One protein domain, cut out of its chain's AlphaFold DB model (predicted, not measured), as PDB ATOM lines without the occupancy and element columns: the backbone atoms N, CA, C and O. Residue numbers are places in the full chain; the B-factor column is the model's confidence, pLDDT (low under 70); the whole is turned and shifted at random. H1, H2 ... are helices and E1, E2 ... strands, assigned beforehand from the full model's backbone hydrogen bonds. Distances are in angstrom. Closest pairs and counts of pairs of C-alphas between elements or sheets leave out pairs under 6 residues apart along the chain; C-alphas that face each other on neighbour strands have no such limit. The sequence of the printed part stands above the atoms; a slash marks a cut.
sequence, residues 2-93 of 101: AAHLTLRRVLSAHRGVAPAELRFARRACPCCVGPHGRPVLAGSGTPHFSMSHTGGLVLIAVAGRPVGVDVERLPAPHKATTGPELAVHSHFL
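What this domain is: This is residues 2 to 93 of the 101 residues of an uncharacterized protein of Streptomyces lavendulae subsp. lavendulae (UniProt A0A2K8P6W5). Two long antiparallel hairpins, E3 with E4 and E5 with E6, lie side by side through E3 and E5, and H1 packs on the first of them, mainly over E4. A small hairpin of E1 and E2 sits near the first residues of E3, and at the other end of the long hairpins the loop between E5 and E6 sticks out with residues 78 to 83. The printed part has 92 residues with one named helix followed by six named strands, in the order H1 E1 E2 E3 E4 E5 E6. The strands form three antiparallel sheets of two, E1 - E2, E3 - E4 and E5 - E6, and the class is mixed, helices and strands. The whole is loose, with a radius of gyration of the C-alphas of 15.7 A, and elongated, with spans of 50 by 32 by 21 A.

How they stand to each other: H1, residues 2 to 15, has every O i to N i+4 pair within hydrogen-bond range. E1, residues 24 to 26, and E2, residues 39 to 41, form an antiparallel hairpin at 134 degrees, with N 25 and O 40 at 2.9 A. E3, residues 48 to 54, comes closest to E2 at the C-alphas of Val 40 and His 48, 7.0 A apart. E3 and E4, residues 57 to 63, form a hairpin at 168 degrees, with N 57 and O 54 at 2.7 A. The closest C-alphas of H1 and E4 are those of Ala 3 and Val 58, 6.2 A apart. E5, residues 67 to 73, has 18 pairs of C-alphas within 8 A of E3, the closest being Ser 52 and Asp 70 at 5.1 A. E5 and E6, residues 86 to 92, form a hairpin at 168 degrees, with N 68 and O 91 at 2.7 A. E4 and E6 are only just apart, at 8.4 A, and H1 is apart from E2, E5 and E6.

Where its parts are: H1 runs 20.1 A from C-alpha 2 at (37.145, 69.571, 136.011) to C-alpha 15. E1 and E2 have three residues each. E3 is 21.0 A long, beginning at C-alpha 48 at (51.516, 57.458, 128.323). E4 is 20.1 A long, E5 20.7 A and E6 20.0 A, with E6 ending at C-alpha 92 at (59.185, 63.090, 124.767).

The domain as a whole: The two C-alphas farthest apart are those of Gly 43 and Lys 79, at 50.4 A. The printed part has no cut. The links E1 to E2 and E5 to E6 are long, with 12 residues each. The mean pLDDT of the printed part is 85.9, and residues 76 to 84, 87, 89 and 93 are under 70.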
ATOM      1  N   ALA A   2      37.357  69.731 137.462       86.12
ATOM      2  CA  ALA A   2      37.145  69.571 136.011       86.12
ATOM      3  C   ALA A   2      38.314  68.896 135.257       86.12
ATOM      4  O   ALA A   2      38.080  67.980 134.476       86.12
ATOM      5  N   ALA A   3      39.566  69.255 135.569       87.88
ATOM      6  CA  ALA A   3      40.761  68.676 134.942       87.88
ATOM      7  C   ALA A   3      40.811  67.137 135.009       87.88
ATOM      8  O   ALA A   3      41.058  66.468 134.006       87.88
ATOM      9  N   HIS A   4      40.516  66.563 136.180       91.25
ATOM     10  CA  HIS A   4      40.545  65.114 136.386       91.25
ATOM     11  C   HIS A   4      39.441  64.406 135.590       91.25
ATOM     12  O   HIS A   4      39.668  63.329 135.042       91.25
ATOM     13  N   LEU A   5      38.259  65.020 135.478       93.50
ATOM     14  CA  LEU A   5      37.161  64.477 134.675       93.50
ATOM     15  C   LEU A   5      37.495  64.512 133.180       93.50
ATOM     16  O   LEU A   5      37.293  63.513 132.490       93.50
ATOM     17  N   THR A   6      38.062  65.621 132.696       94.00
ATOM     18  CA  THR A   6      38.516  65.752 131.305       94.00
ATOM     19  C   THR A   6      39.572  64.702 130.970       94.00
ATOM     20  O   THR A   6      39.442  64.017 129.959       94.00
ATOM     21  N   LEU A   7      40.557  64.485 131.846       95.56
ATOM     22  CA  LEU A   7      41.565  63.439 131.650       95.56
ATOM     23  C   LEU A   7      40.960  62.050 131.530       95.56
ATOM     24  O   LEU A   7      41.317  61.314 130.614       95.56
ATOM     25  N   ARG A   8      40.033  61.684 132.422       96.19
ATOM     26  CA  ARG A   8      39.382  60.370 132.342       96.19
ATOM     27  C   ARG A   8      38.620  60.203 131.031       96.19
ATOM     28  O   ARG A   8      38.702  59.136 130.439       96.19
ATOM     29  N   ARG A   9      37.933  61.242 130.546       96.00
ATOM     30  CA  ARG A   9      37.239  61.203 129.246       96.00
ATOM     31  C   ARG A   9      38.211  61.013 128.081       96.00
ATOM     32  O   ARG A   9      38.000  60.127 127.262       96.00
ATOM     33  N   VAL A  10      39.298  61.785 128.048       96.31
ATOM     34  CA  VAL A  10      40.329  61.679 127.004       96.31
ATOM     35  C   VAL A  10      40.964  60.285 127.002       96.31
ATOM     36  O   VAL A  10      41.014  59.622 125.971       96.31
ATOM     37  N   LEU A  11      41.403  59.789 128.161       96.31
ATOM     38  CA  LEU A  11      42.047  58.474 128.258       96.31
ATOM     39  C   LEU A  11      41.087  57.319 127.960       96.31
ATOM     40  O   LEU A  11      41.505  56.326 127.371       96.31
ATOM     41  N   SER A  12      39.813  57.459 128.327       95.62
ATOM     42  CA  SER A  12      38.755  56.494 128.020       95.62
ATOM     43  C   SER A  12      38.598  56.327 126.511       95.62
ATOM     44  O   SER A  12      38.667  55.200 126.024       95.62
ATOM     45  N   ALA A  13      38.530  57.432 125.760       95.06
ATOM     46  CA  ALA A  13      38.475  57.398 124.299       95.06
ATOM     47  C   ALA A  13      39.700  56.697 123.685       95.06
ATOM     48  O   ALA A  13      39.562  55.891 122.772       95.06
ATOM     49  N   HIS A  14      40.899  56.925 124.233       93.81
ATOM     50  CA  HIS A  14      42.114  56.256 123.762       93.81
ATOM     51  C   HIS A  14      42.223  54.775 124.147       93.81
ATOM     52  O   HIS A  14      43.095  54.086 123.614       93.81
ATOM     53  N   ARG A  15      41.457  54.298 125.134       90.38
ATOM     54  CA  ARG A  15      41.477  52.903 125.619       90.38
ATOM     55  C   ARG A  15      40.270  52.084 125.177       90.38
ATOM     56  O   ARG A  15      40.335  50.867 125.282       90.38
ATOM     57  N   GLY A  16      39.205  52.728 124.708       92.75
ATOM     58  CA  GLY A  16      37.959  52.050 124.356       92.75
ATOM     59  C   GLY A  16      37.226  51.444 125.558       92.75
ATOM     60  O   GLY A  16      36.496  50.479 125.389       92.75
ATOM     61  N   VAL A  17      37.424  51.985 126.766       94.06
ATOM     62  CA  VAL A  17      36.767  51.529 128.012       94.06
ATOM     63  C   VAL A  17      36.025  52.682 128.665       94.06
ATOM     64  O   VAL A  17      36.390  53.840 128.443       94.06
ATOM     65  N   ALA A  18      35.023  52.413 129.502       95.88
ATOM     66  CA  ALA A  18      34.284  53.480 130.174       95.88
ATOM     67  C   ALA A  18      35.208  54.316 131.089       95.88
ATOM     68  O   ALA A  18      36.126  53.770 131.711       95.88
ATOM     69  N   PRO A  19      34.962  55.631 131.281       95.31
ATOM     70  CA  PRO A  19      35.789  56.447 132.168       95.31
ATOM     71  C   PRO A  19      35.903  55.862 133.577       95.31
ATOM     72  O   PRO A  19      36.971  55.937 134.172       95.31
ATOM     73  N   ALA A  20      34.825  55.256 134.095       95.06
ATOM     74  CA  ALA A  20      34.765  54.614 135.408       95.06
ATOM     75  C   ALA A  20      35.670  53.376 135.544       95.06
ATOM     76  O   ALA A  20      36.130  53.080 136.649       95.06
ATOM     77  N   GLU A  21      35.966  52.697 134.439       95.06
ATOM     78  CA  GLU A  21      36.795  51.490 134.395       95.06
ATOM     79  C   GLU A  21      38.290  51.811 134.380       95.06
ATOM     80  O   GLU A  21      39.099  50.975 134.771       95.06
ATOM     81  N   LEU A  22      38.676  53.046 134.034       94.50
ATOM     82  CA  LEU A  22      40.069  53.475 134.119       94.50
ATOM     83  C   LEU A  22      40.593  53.337 135.551       94.50
ATOM     84  O   LEU A  22      40.071  53.951 136.494       94.50
ATOM     85  N   ARG A  23      41.665  52.556 135.692       94.81
ATOM     86  CA  ARG A  23      42.430  52.387 136.927       94.81
ATOM     87  C   ARG A  23      43.743  53.146 136.805       94.81
ATOM     88  O   ARG A  23      44.496  52.951 135.853       94.81
ATOM     89  N   PHE A  24      44.002  54.017 137.773       93.50
ATOM     90  CA  PHE A  24      45.243  54.775 137.861       93.50
ATOM     91  C   PHE A  24      46.154  54.142 138.906       93.50
ATOM     92  O   PHE A  24      45.693  53.698 139.954       93.50
ATOM     93  N   ALA A  25      47.449  54.148 138.622       92.62
ATOM     94  CA  ALA A  25      48.503  53.777 139.550       92.62
ATOM     95  C   ALA A  25      49.544  54.901 139.618       92.62
ATOM     96  O   ALA A  25      49.472  55.894 138.884       92.62
ATOM     97  N   ARG A  26      50.534  54.743 140.496       91.06
ATOM     98  CA  ARG A  26      51.707  55.617 140.546       91.06
ATOM     99  C   ARG A  26      52.948  54.811 140.223       91.06
ATOM    100  O   ARG A  26      53.202  53.783 140.839       91.06
ATOM    101  N   ARG A  27      53.730  55.296 139.262       89.38
ATOM    102  CA  ARG A  27      55.092  54.799 139.052       89.38
ATOM    103  C   ARG A  27      55.960  55.232 140.232       89.38
ATOM    104  O   ARG A  27      55.702  56.300 140.773       89.38
ATOM    105  N   ALA A  28      56.986  54.465 140.591       89.25
ATOM    106  CA  ALA A  28      57.956  54.884 141.603       89.25
ATOM    107  C   ALA A  28      58.553  56.262 141.263       89.25
ATOM    108  O   ALA A  28      58.790  56.590 140.092       89.25
ATOM    109  N   CYS A  29      58.746  57.091 142.285       87.88
ATOM    110  CA  CYS A  29      59.367  58.393 142.108       87.88
ATOM    111  C   CYS A  29      60.881  58.205 141.923       87.88
ATOM    112  O   CYS A  29      61.504  57.538 142.738       87.88
ATOM    113  N   PRO A  30      61.509  58.786 140.888       84.44
ATOM    114  CA  PRO A  30      62.951  58.629 140.690       84.44
ATOM    115  C   PRO A  30      63.792  59.405 141.714       84.44
ATOM    116  O   PRO A  30      64.997  59.207 141.774       84.44
ATOM    117  N   CYS A  31      63.181  60.307 142.486       87.38
ATOM    118  CA  CYS A  31      63.882  61.204 143.406       87.38
ATOM    119  C   CYS A  31      63.728  60.807 144.882       87.38
ATOM    120  O   CYS A  31      64.288  61.473 145.745       87.38
ATOM    121  N   CYS A  32      62.918  59.791 145.198       89.94
ATOM    122  CA  CYS A  32      62.597  59.410 146.579       89.94
ATOM    123  C   CYS A  32      61.833  58.070 146.636       89.94
ATOM    124  O   CYS A  32      61.401  57.542 145.613       89.94
ATOM    125  N   VAL A  33      61.532  57.605 147.850       84.06
ATOM    126  CA  VAL A  33      60.702  56.412 148.109       84.06
ATOM    127  C   VAL A  33      59.221  56.719 148.395       84.06
ATOM    128  O   VAL A  33      58.456  55.826 148.747       84.06
ATOM    129  N   GLY A  34      58.794  57.978 148.263       84.06
ATOM    130  CA  GLY A  34      57.441  58.410 148.618       84.06
ATOM    131  C   GLY A  34      56.381  58.185 147.523       84.06
ATOM    132  O   GLY A  34      56.700  57.968 146.348       84.06
ATOM    133  N   PRO A  35      55.082  58.326 147.857       86.12
ATOM    134  CA  PRO A  35      53.958  58.063 146.952       86.12
ATOM    135  C   PRO A  35      53.690  59.200 145.944       86.12
ATOM    136  O   PRO A  35      52.577  59.354 145.450       86.12
ATOM    137  N   HIS A  36      54.686  60.024 145.626       85.06
ATOM    138  CA  HIS A  36      54.563  61.198 144.745       85.06
ATOM    139  C   HIS A  36      55.065  60.940 143.326       85.06
ATOM    140  O   HIS A  36      55.223  61.855 142.519       85.06
ATOM    141  N   GLY A  37      55.294  59.675 142.997       87.19
ATOM    142  CA  GLY A  37      55.646  59.310 141.648       87.19
ATOM    143  C   GLY A  37      54.501  59.536 140.654       87.19
ATOM    144  O   GLY A  37      53.330  59.760 141.000       87.19
ATOM    145  N   ARG A  38      54.889  59.536 139.381       89.88
ATOM    146  CA  ARG A  38      54.058  59.995 138.269       89.88
ATOM    147  C   ARG A  38      52.792  59.136 138.120       89.88
ATOM    148  O   ARG A  38      52.918  57.907 138.115       89.88
ATOM    149  N   PRO A  39      51.602  59.744 137.945       93.12
ATOM    150  CA  PRO A  39      50.387  58.992 137.658       93.12
ATOM    151  C   PRO A  39      50.496  58.283 136.304       93.12
ATOM    152  O   PRO A  39      50.999  58.845 135.328       93.12
ATOM    153  N   VAL A  40      50.024  57.042 136.260       93.75
ATOM    154  CA  VAL A  40      49.997  56.175 135.073       93.75
ATOM    155  C   VAL A  40      48.682  55.392 135.036       93.75
ATOM    156  O   VAL A  40      48.000  55.292 136.057       93.75
ATOM    157  N   LEU A  41      48.308  54.835 133.880       94.00
ATOM    158  CA  LEU A  41      47.241  53.834 133.830       94.00
ATOM    159  C   LEU A  41      47.800  52.496 134.320       94.00
ATOM    160  O   LEU A  41      48.922  52.129 133.971       94.00
ATOM    161  N   ALA A  42      47.028  51.782 135.135       92.38
ATOM    162  CA  ALA A  42      47.356  50.412 135.505       92.38
ATOM    163  C   ALA A  42      47.226  49.487 134.278       92.38
ATOM    164  O   ALA A  42      46.384  49.722 133.411       92.38
ATOM    165  N   GLY A  43      48.041  48.430 134.209       85.94
ATOM    166  CA  GLY A  43      48.031  47.468 133.101       85.94
ATOM    167  C   GLY A  43      49.151  47.699 132.083       85.94
ATOM    168  O   GLY A  43      50.308  47.853 132.466       85.94
ATOM    169  N   SER A  44      48.812  47.709 130.789       76.31
ATOM    170  CA  SER A  44      49.728  47.578 129.634       76.31
ATOM    171  C   SER A  44      50.741  48.716 129.415       76.31
ATOM    172  O   SER A  44      51.390  48.774 128.372       76.31
ATOM    173  N   GLY A  45      50.874  49.654 130.356       77.19
ATOM    174  CA  GLY A  45      51.839  50.756 130.296       77.19
ATOM    175  C   GLY A  45      51.542  51.829 129.244       77.19
ATOM    176  O   GLY A  45      52.218  52.856 129.228       77.19
ATOM    177  N   THR A  46      50.515  51.643 128.407       86.12
ATOM    178  CA  THR A  46      50.076  52.615 127.401       86.12
ATOM    179  C   THR A  46      48.609  53.017 127.636       86.12
ATOM    180  O   THR A  46      47.827  52.232 128.184       86.12
ATOM    181  N   PRO A  47      48.185  54.224 127.206       92.81
ATOM    182  CA  PRO A  47      49.011  55.242 126.604       92.81
ATOM    183  C   PRO A  47      49.766  55.940 127.731       92.81
ATOM    184  O   PRO A  47      49.339  55.970 128.888       92.81
ATOM    185  N   HIS A  48      50.901  56.528 127.399       94.19
ATOM    186  CA  HIS A  48      51.516  57.458 128.323       94.19
ATOM    187  C   HIS A  48      50.729  58.759 128.280       94.19
ATOM    188  O   HIS A  48      50.315  59.206 127.210       94.19
ATOM    189  N   PHE A  49      50.549  59.381 129.441       95.69
ATOM    190  CA  PHE A  49      49.888  60.673 129.525       95.69
ATOM    191  C   PHE A  49      50.583  61.600 130.506       95.69
ATOM    192  O   PHE A  49      51.195  61.151 131.478       95.69
ATOM    193  N   SER A  50      50.476  62.897 130.258       95.56
ATOM    194  CA  SER A  50      50.893  63.951 131.181       95.56
ATOM    195  C   SER A  50      49.826  65.037 131.210       95.56
ATOM    196  O   SER A  50      49.132  65.245 130.217       95.56
ATOM    197  N   MET A  51      49.689  65.704 132.351       94.81
ATOM    198  CA  MET A  51      48.780  66.826 132.540       94.81
ATOM    199  C   MET A  51      49.522  67.948 133.252       94.81
ATOM    200  O   MET A  51      50.210  67.682 134.233       94.81
ATOM    201  N   SER A  52      49.308  69.176 132.794       93.50
ATOM    202  CA  SER A  52      49.636  70.394 133.534       93.50
ATOM    203  C   SER A  52      48.439  71.347 133.476       93.50
ATOM    204  O   SER A  52      47.560  71.208 132.619       93.50
ATOM    205  N   HIS A  53      48.334  72.265 134.428       91.38
ATOM    206  CA  HIS A  53      47.242  73.228 134.479       91.38
ATOM    207  C   HIS A  53      47.733  74.578 134.989       91.38
ATOM    208  O   HIS A  53      48.502  74.660 135.943       91.38
ATOM    209  N   THR A  54      47.197  75.651 134.425       89.81
ATOM    210  CA  THR A  54      47.429  77.016 134.903       89.81
ATOM    211  C   THR A  54      46.162  77.829 134.716       89.81
ATOM    212  O   THR A  54      45.363  77.508 133.849       89.81
ATOM    213  N   GLY A  55      45.909  78.814 135.579       82.12
ATOM    214  CA  GLY A  55      44.547  79.218 135.943       82.12
ATOM    215  C   GLY A  55      43.512  79.277 134.798       82.12
ATOM    216  O   GLY A  55      43.521  80.157 133.937       82.12
ATOM    217  N   GLY A  56      42.573  78.329 134.841       85.12
ATOM    218  CA  GLY A  56      41.488  78.166 133.865       85.12
ATOM    219  C   GLY A  56      41.806  77.247 132.678       85.12
ATOM    220  O   GLY A  56      40.883  76.803 132.006       85.12
ATOM    221  N   LEU A  57      43.072  76.902 132.454       89.00
ATOM    222  CA  LEU A  57      43.550  76.038 131.378       89.00
ATOM    223  C   LEU A  57      44.041  74.691 131.923       89.00
ATOM    224  O   LEU A  57      44.708  74.616 132.956       89.00
ATOM    225  N   VAL A  58      43.752  73.622 131.183       92.06
ATOM    226  CA  VAL A  58      44.299  72.283 131.416       92.06
ATOM    227  C   VAL A  58      44.913  71.793 130.113       92.06
ATOM    228  O   VAL A  58      44.222  71.712 129.100       92.06
ATOM    229  N   LEU A  59      46.191  71.434 130.154       94.38
ATOM    230  CA  LEU A  59      46.901  70.804 129.051       94.38
ATOM    231  C   LEU A  59      47.025  69.304 129.325       94.38
ATOM    232  O   LEU A  59      47.456  68.898 130.404       94.38
ATOM    233  N   ILE A  60      46.649  68.475 128.349       96.19
ATOM    234  CA  ILE A  60      46.725  67.011 128.428       96.19
ATOM    235  C   ILE A  60      47.472  66.507 127.197       96.19
ATOM    236  O   ILE A  60      47.065  66.784 126.073       96.19
ATOM    237  N   ALA A  61      48.523  65.719 127.411       95.69
ATOM    238  CA  ALA A  61      49.191  64.974 126.351       95.69
ATOM    239  C   ALA A  61      48.935  63.480 126.490       95.69
ATOM    240  O   ALA A  61      48.973  62.946 127.601       95.69
ATOM    241  N   VAL A  62      48.750  62.813 125.352       95.81
ATOM    242  CA  VAL A  62      48.609  61.359 125.235       95.81
ATOM    243  C   VAL A  62      49.527  60.874 124.119       95.81
ATOM    244  O   VAL A  62      49.534  61.444 123.032       95.81
ATOM    245  N   ALA A  63      50.318  59.835 124.379       94.06
ATOM    246  CA  ALA A  63      51.269  59.308 123.408       94.06
ATOM    247  C   ALA A  63      51.520  57.804 123.592       94.06
ATOM    248  O   ALA A  63      51.368  57.251 124.682       94.06
ATOM    249  N   GLY A  64      51.972  57.142 122.523       92.88
ATOM    250  CA  GLY A  64      52.439  55.749 122.568       92.88
ATOM    251  C   GLY A  64      53.791  55.562 123.271       92.88
ATOM    252  O   GLY A  64      54.192  54.434 123.525       92.88
ATOM    253  N   ARG A  65      54.483  56.657 123.609       91.44
ATOM    254  CA  ARG A  65      55.773  56.682 124.317       91.44
ATOM    255  C   ARG A  65      55.726  57.692 125.472       91.44
ATOM    256  O   ARG A  65      54.871  58.579 125.432       91.44
ATOM    257  N   PRO A  66      56.624  57.622 126.470       92.06
ATOM    258  CA  PRO A  66      56.635  58.573 127.579       92.06
ATOM    259  C   PRO A  66      56.659  60.041 127.112       92.06
ATOM    260  O   PRO A  66      57.519  60.456 126.341       92.06
ATOM    261  N   VAL A  67      55.710  60.844 127.601       92.88
ATOM    262  CA  VAL A  67      55.532  62.262 127.230       92.88
ATOM    263  C   VAL A  67      55.434  63.129 128.479       92.88
ATOM    264  O   VAL A  67      54.861  62.692 129.462       92.88
ATOM    265  N   GLY A  68      55.996  64.323 128.505       94.00
ATOM    266  CA  GLY A  68      55.776  65.335 129.537       94.00
ATOM    267  C   GLY A  68      55.177  66.569 128.884       94.00
ATOM    268  O   GLY A  68      55.578  66.908 127.773       94.00
ATOM    269  N   VAL A  69      54.224  67.210 129.552       94.56
ATOM    270  CA  VAL A  69      53.759  68.544 129.167       94.56
ATOM    271  C   VAL A  69      53.724  69.440 130.375       94.56
ATOM    272  O   VAL A  69      53.369  68.976 131.461       94.56
ATOM    273  N   ASP A  70      54.051  70.700 130.145       92.88
ATOM    274  CA  ASP A  70      53.912  71.748 131.128       92.88
ATOM    275  C   ASP A  70      53.305  73.006 130.511       92.88
ATOM    276  O   ASP A  70      53.488  73.275 129.320       92.88
ATOM    277  N   VAL A  71      52.524  73.719 131.317       91.69
ATOM    278  CA  VAL A  71      51.915  74.981 130.926       91.69
ATOM    279  C   VAL A  71      51.940  75.962 132.083       91.69
ATOM    280  O   VAL A  71      51.450  75.676 133.175       91.69
ATOM    281  N   GLU A  72      52.452  77.153 131.813       88.69
ATOM    282  CA  GLU A  72      52.548  78.232 132.786       88.69
ATOM    283  C   GLU A  72      52.074  79.554 132.181       88.69
ATOM    284  O   GLU A  72      52.105  79.758 130.965       88.69
ATOM    285  N   ARG A  73      51.575  80.451 133.040       86.25
ATOM    286  CA  ARG A  73      51.295  81.824 132.614       86.25
ATOM    287  C   ARG A  73      52.605  82.582 132.609       86.25
ATOM    288  O   ARG A  73      53.308  82.569 133.617       86.25
ATOM    289  N   LEU A  74      52.868  83.296 131.525       82.44
ATOM    290  CA  LEU A  74      53.976  84.231 131.515       82.44
ATOM    291  C   LEU A  74      53.634  85.448 132.387       82.44
ATOM    292  O   LEU A  74      52.468  85.864 132.440       82.44
ATOM    293  N   PRO A  75      54.621  86.022 133.097       74.75
ATOM    294  CA  PRO A  75      54.437  87.294 133.777       74.75
ATOM    295  C   PRO A  75      53.969  88.344 132.770       74.75
ATOM    296  O   PRO A  75      54.575  88.499 131.710       74.75
ATOM    297  N   ALA A  76      52.905  89.078 133.097       66.94
ATOM    298  CA  ALA A  76      52.495  90.197 132.263       66.94
ATOM    299  C   ALA A  76      53.647  91.220 132.205       66.94
ATOM    300  O   ALA A  76      54.178  91.588 133.262       66.94
ATOM    301  N   PRO A  77      54.037  91.710 131.014       63.97
ATOM    302  CA  PRO A  77      54.900  92.874 130.923       63.97
ATOM    303  C   PRO A  77      54.276  94.009 131.736       63.97
ATOM    304  O   PRO A  77      53.060  94.196 131.722       63.97
ATOM    305  N   HIS A  78      55.105  94.794 132.421       59.97
ATOM    306  CA  HIS A  78      54.692  95.854 133.357       59.97
ATOM    307  C   HIS A  78      53.748  96.898 132.725       59.97
ATOM    308  O   HIS A  78      53.136  97.690 133.439       59.97
ATOM    309  N   LYS A  79      53.618  96.894 131.392       54.31
ATOM    310  CA  LYS A  79      52.602  97.600 130.612       54.31
ATOM    311  C   LYS A  79      52.243  96.786 129.361       54.31
ATOM    312  O   LYS A  79      52.855  96.986 128.318       54.31
ATOM    313  N   ALA A  80      51.269  95.885 129.432       54.41
ATOM    314  CA  ALA A  80      50.634  95.346 128.227       54.41
ATOM    315  C   ALA A  80      49.180  94.949 128.504       54.41
ATOM    316  O   ALA A  80      48.903  94.069 129.315       54.41
ATOM    317  N   THR A  81      48.252  95.598 127.802       52.34
ATOM    318  CA  THR A  81      46.820  95.265 127.767       52.34
ATOM    319  C   THR A  81      46.575  94.182 126.712       52.34
ATOM    320  O   THR A  81      45.832  94.385 125.757       52.34
ATOM    321  N   THR A  82      47.235  93.035 126.854       57.78
ATOM    322  CA  THR A  82      46.994  91.856 126.011       57.78
ATOM    323  C   THR A  82      46.594  90.701 126.923       57.78
ATOM    324  O   THR A  82      47.007  90.656 128.082       57.78
ATOM    325  N   GLY A  83      45.729  89.801 126.440       56.47
ATOM    326  CA  GLY A  83      45.286  88.622 127.195       56.47
ATOM    327  C   GLY A  83      46.455  87.770 127.718       56.47
ATOM    328  O   GLY A  83      47.593  87.962 127.294       56.47
ATOM    329  N   PRO A  84      46.204  86.828 128.645       57.75
ATOM    330  CA  PRO A  84      47.275  86.077 129.291       57.75
ATOM    331  C   PRO A  84      48.089  85.289 128.258       57.75
ATOM    332  O   PRO A  84      47.552  84.420 127.572       57.75
ATOM    333  N   GLU A  85      49.383  85.580 128.179       71.19
ATOM    334  CA  GLU A  85      50.334  84.807 127.389       71.19
ATOM    335  C   GLU A  85      50.707  83.522 128.149       71.19
ATOM    336  O   GLU A  85      50.835  83.513 129.380       71.19
ATOM    337  N   LEU A  86      50.819  82.408 127.425       72.94
ATOM    338  CA  LEU A  86      51.021  81.074 127.987       72.94
ATOM    339  C   LEU A  86      52.245  80.428 127.341       72.94
ATOM    340  O   LEU A  86      52.307  80.324 126.117       72.94
ATOM    341  N   ALA A  87      53.167  79.931 128.162       69.19
ATOM    342  CA  ALA A  87      54.246  79.070 127.696       69.19
ATOM    343  C   ALA A  87      53.788  77.610 127.757       69.19
ATOM    344  O   ALA A  87      53.261  77.158 128.774       69.19
ATOM    345  N   VAL A  88      53.971  76.876 126.657       73.88
ATOM    346  CA  VAL A  88      53.636  75.452 126.546       73.88
ATOM    347  C   VAL A  88      54.891  74.682 126.172       73.88
ATOM    348  O   VAL A  88      55.459  74.887 125.101       73.88
ATOM    349  N   HIS A  89      55.291  73.751 127.031       69.94
ATOM    350  CA  HIS A  89      56.437  72.883 126.793       69.94
ATOM    351  C   HIS A  89      55.991  71.429 126.666       69.94
ATOM    352  O   HIS A  89      55.215  70.929 127.479       69.94
ATOM    353  N   SER A  90      56.512  70.721 125.661       70.94
ATOM    354  CA  SER A  90      56.330  69.277 125.506       70.94
ATOM    355  C   SER A  90      57.678  68.583 125.378       70.94
ATOM    356  O   SER A  90      58.514  69.006 124.583       70.94
ATOM    357  N   HIS A  91      57.874  67.492 126.110       78.75
ATOM    358  CA  HIS A  91      59.086  66.686 126.028       78.75
ATOM    359  C   HIS A  91      58.728  65.208 125.879       78.75
ATOM    360  O   HIS A  91      58.047  64.633 126.728       78.75
ATOM    361  N   PHE A  92      59.227  64.548 124.835       76.06
ATOM    362  CA  PHE A  92      59.185  63.090 124.767       76.06
ATOM    363  C   PHE A  92      60.341  62.540 125.586       76.06
ATOM    364  O   PHE A  92      61.503  62.693 125.227       76.06
ATOM    365  N   LEU A  93      60.026  61.924 126.726       63.84
ATOM    366  CA  LEU A  93      61.047  61.251 127.514       63.84
ATOM    367  C   LEU A  93      61.488  60.026 126.702       63.84
ATOM    368  O   LEU A  93      60.730  59.065 126.562       63.84
TER     369      LEU A  93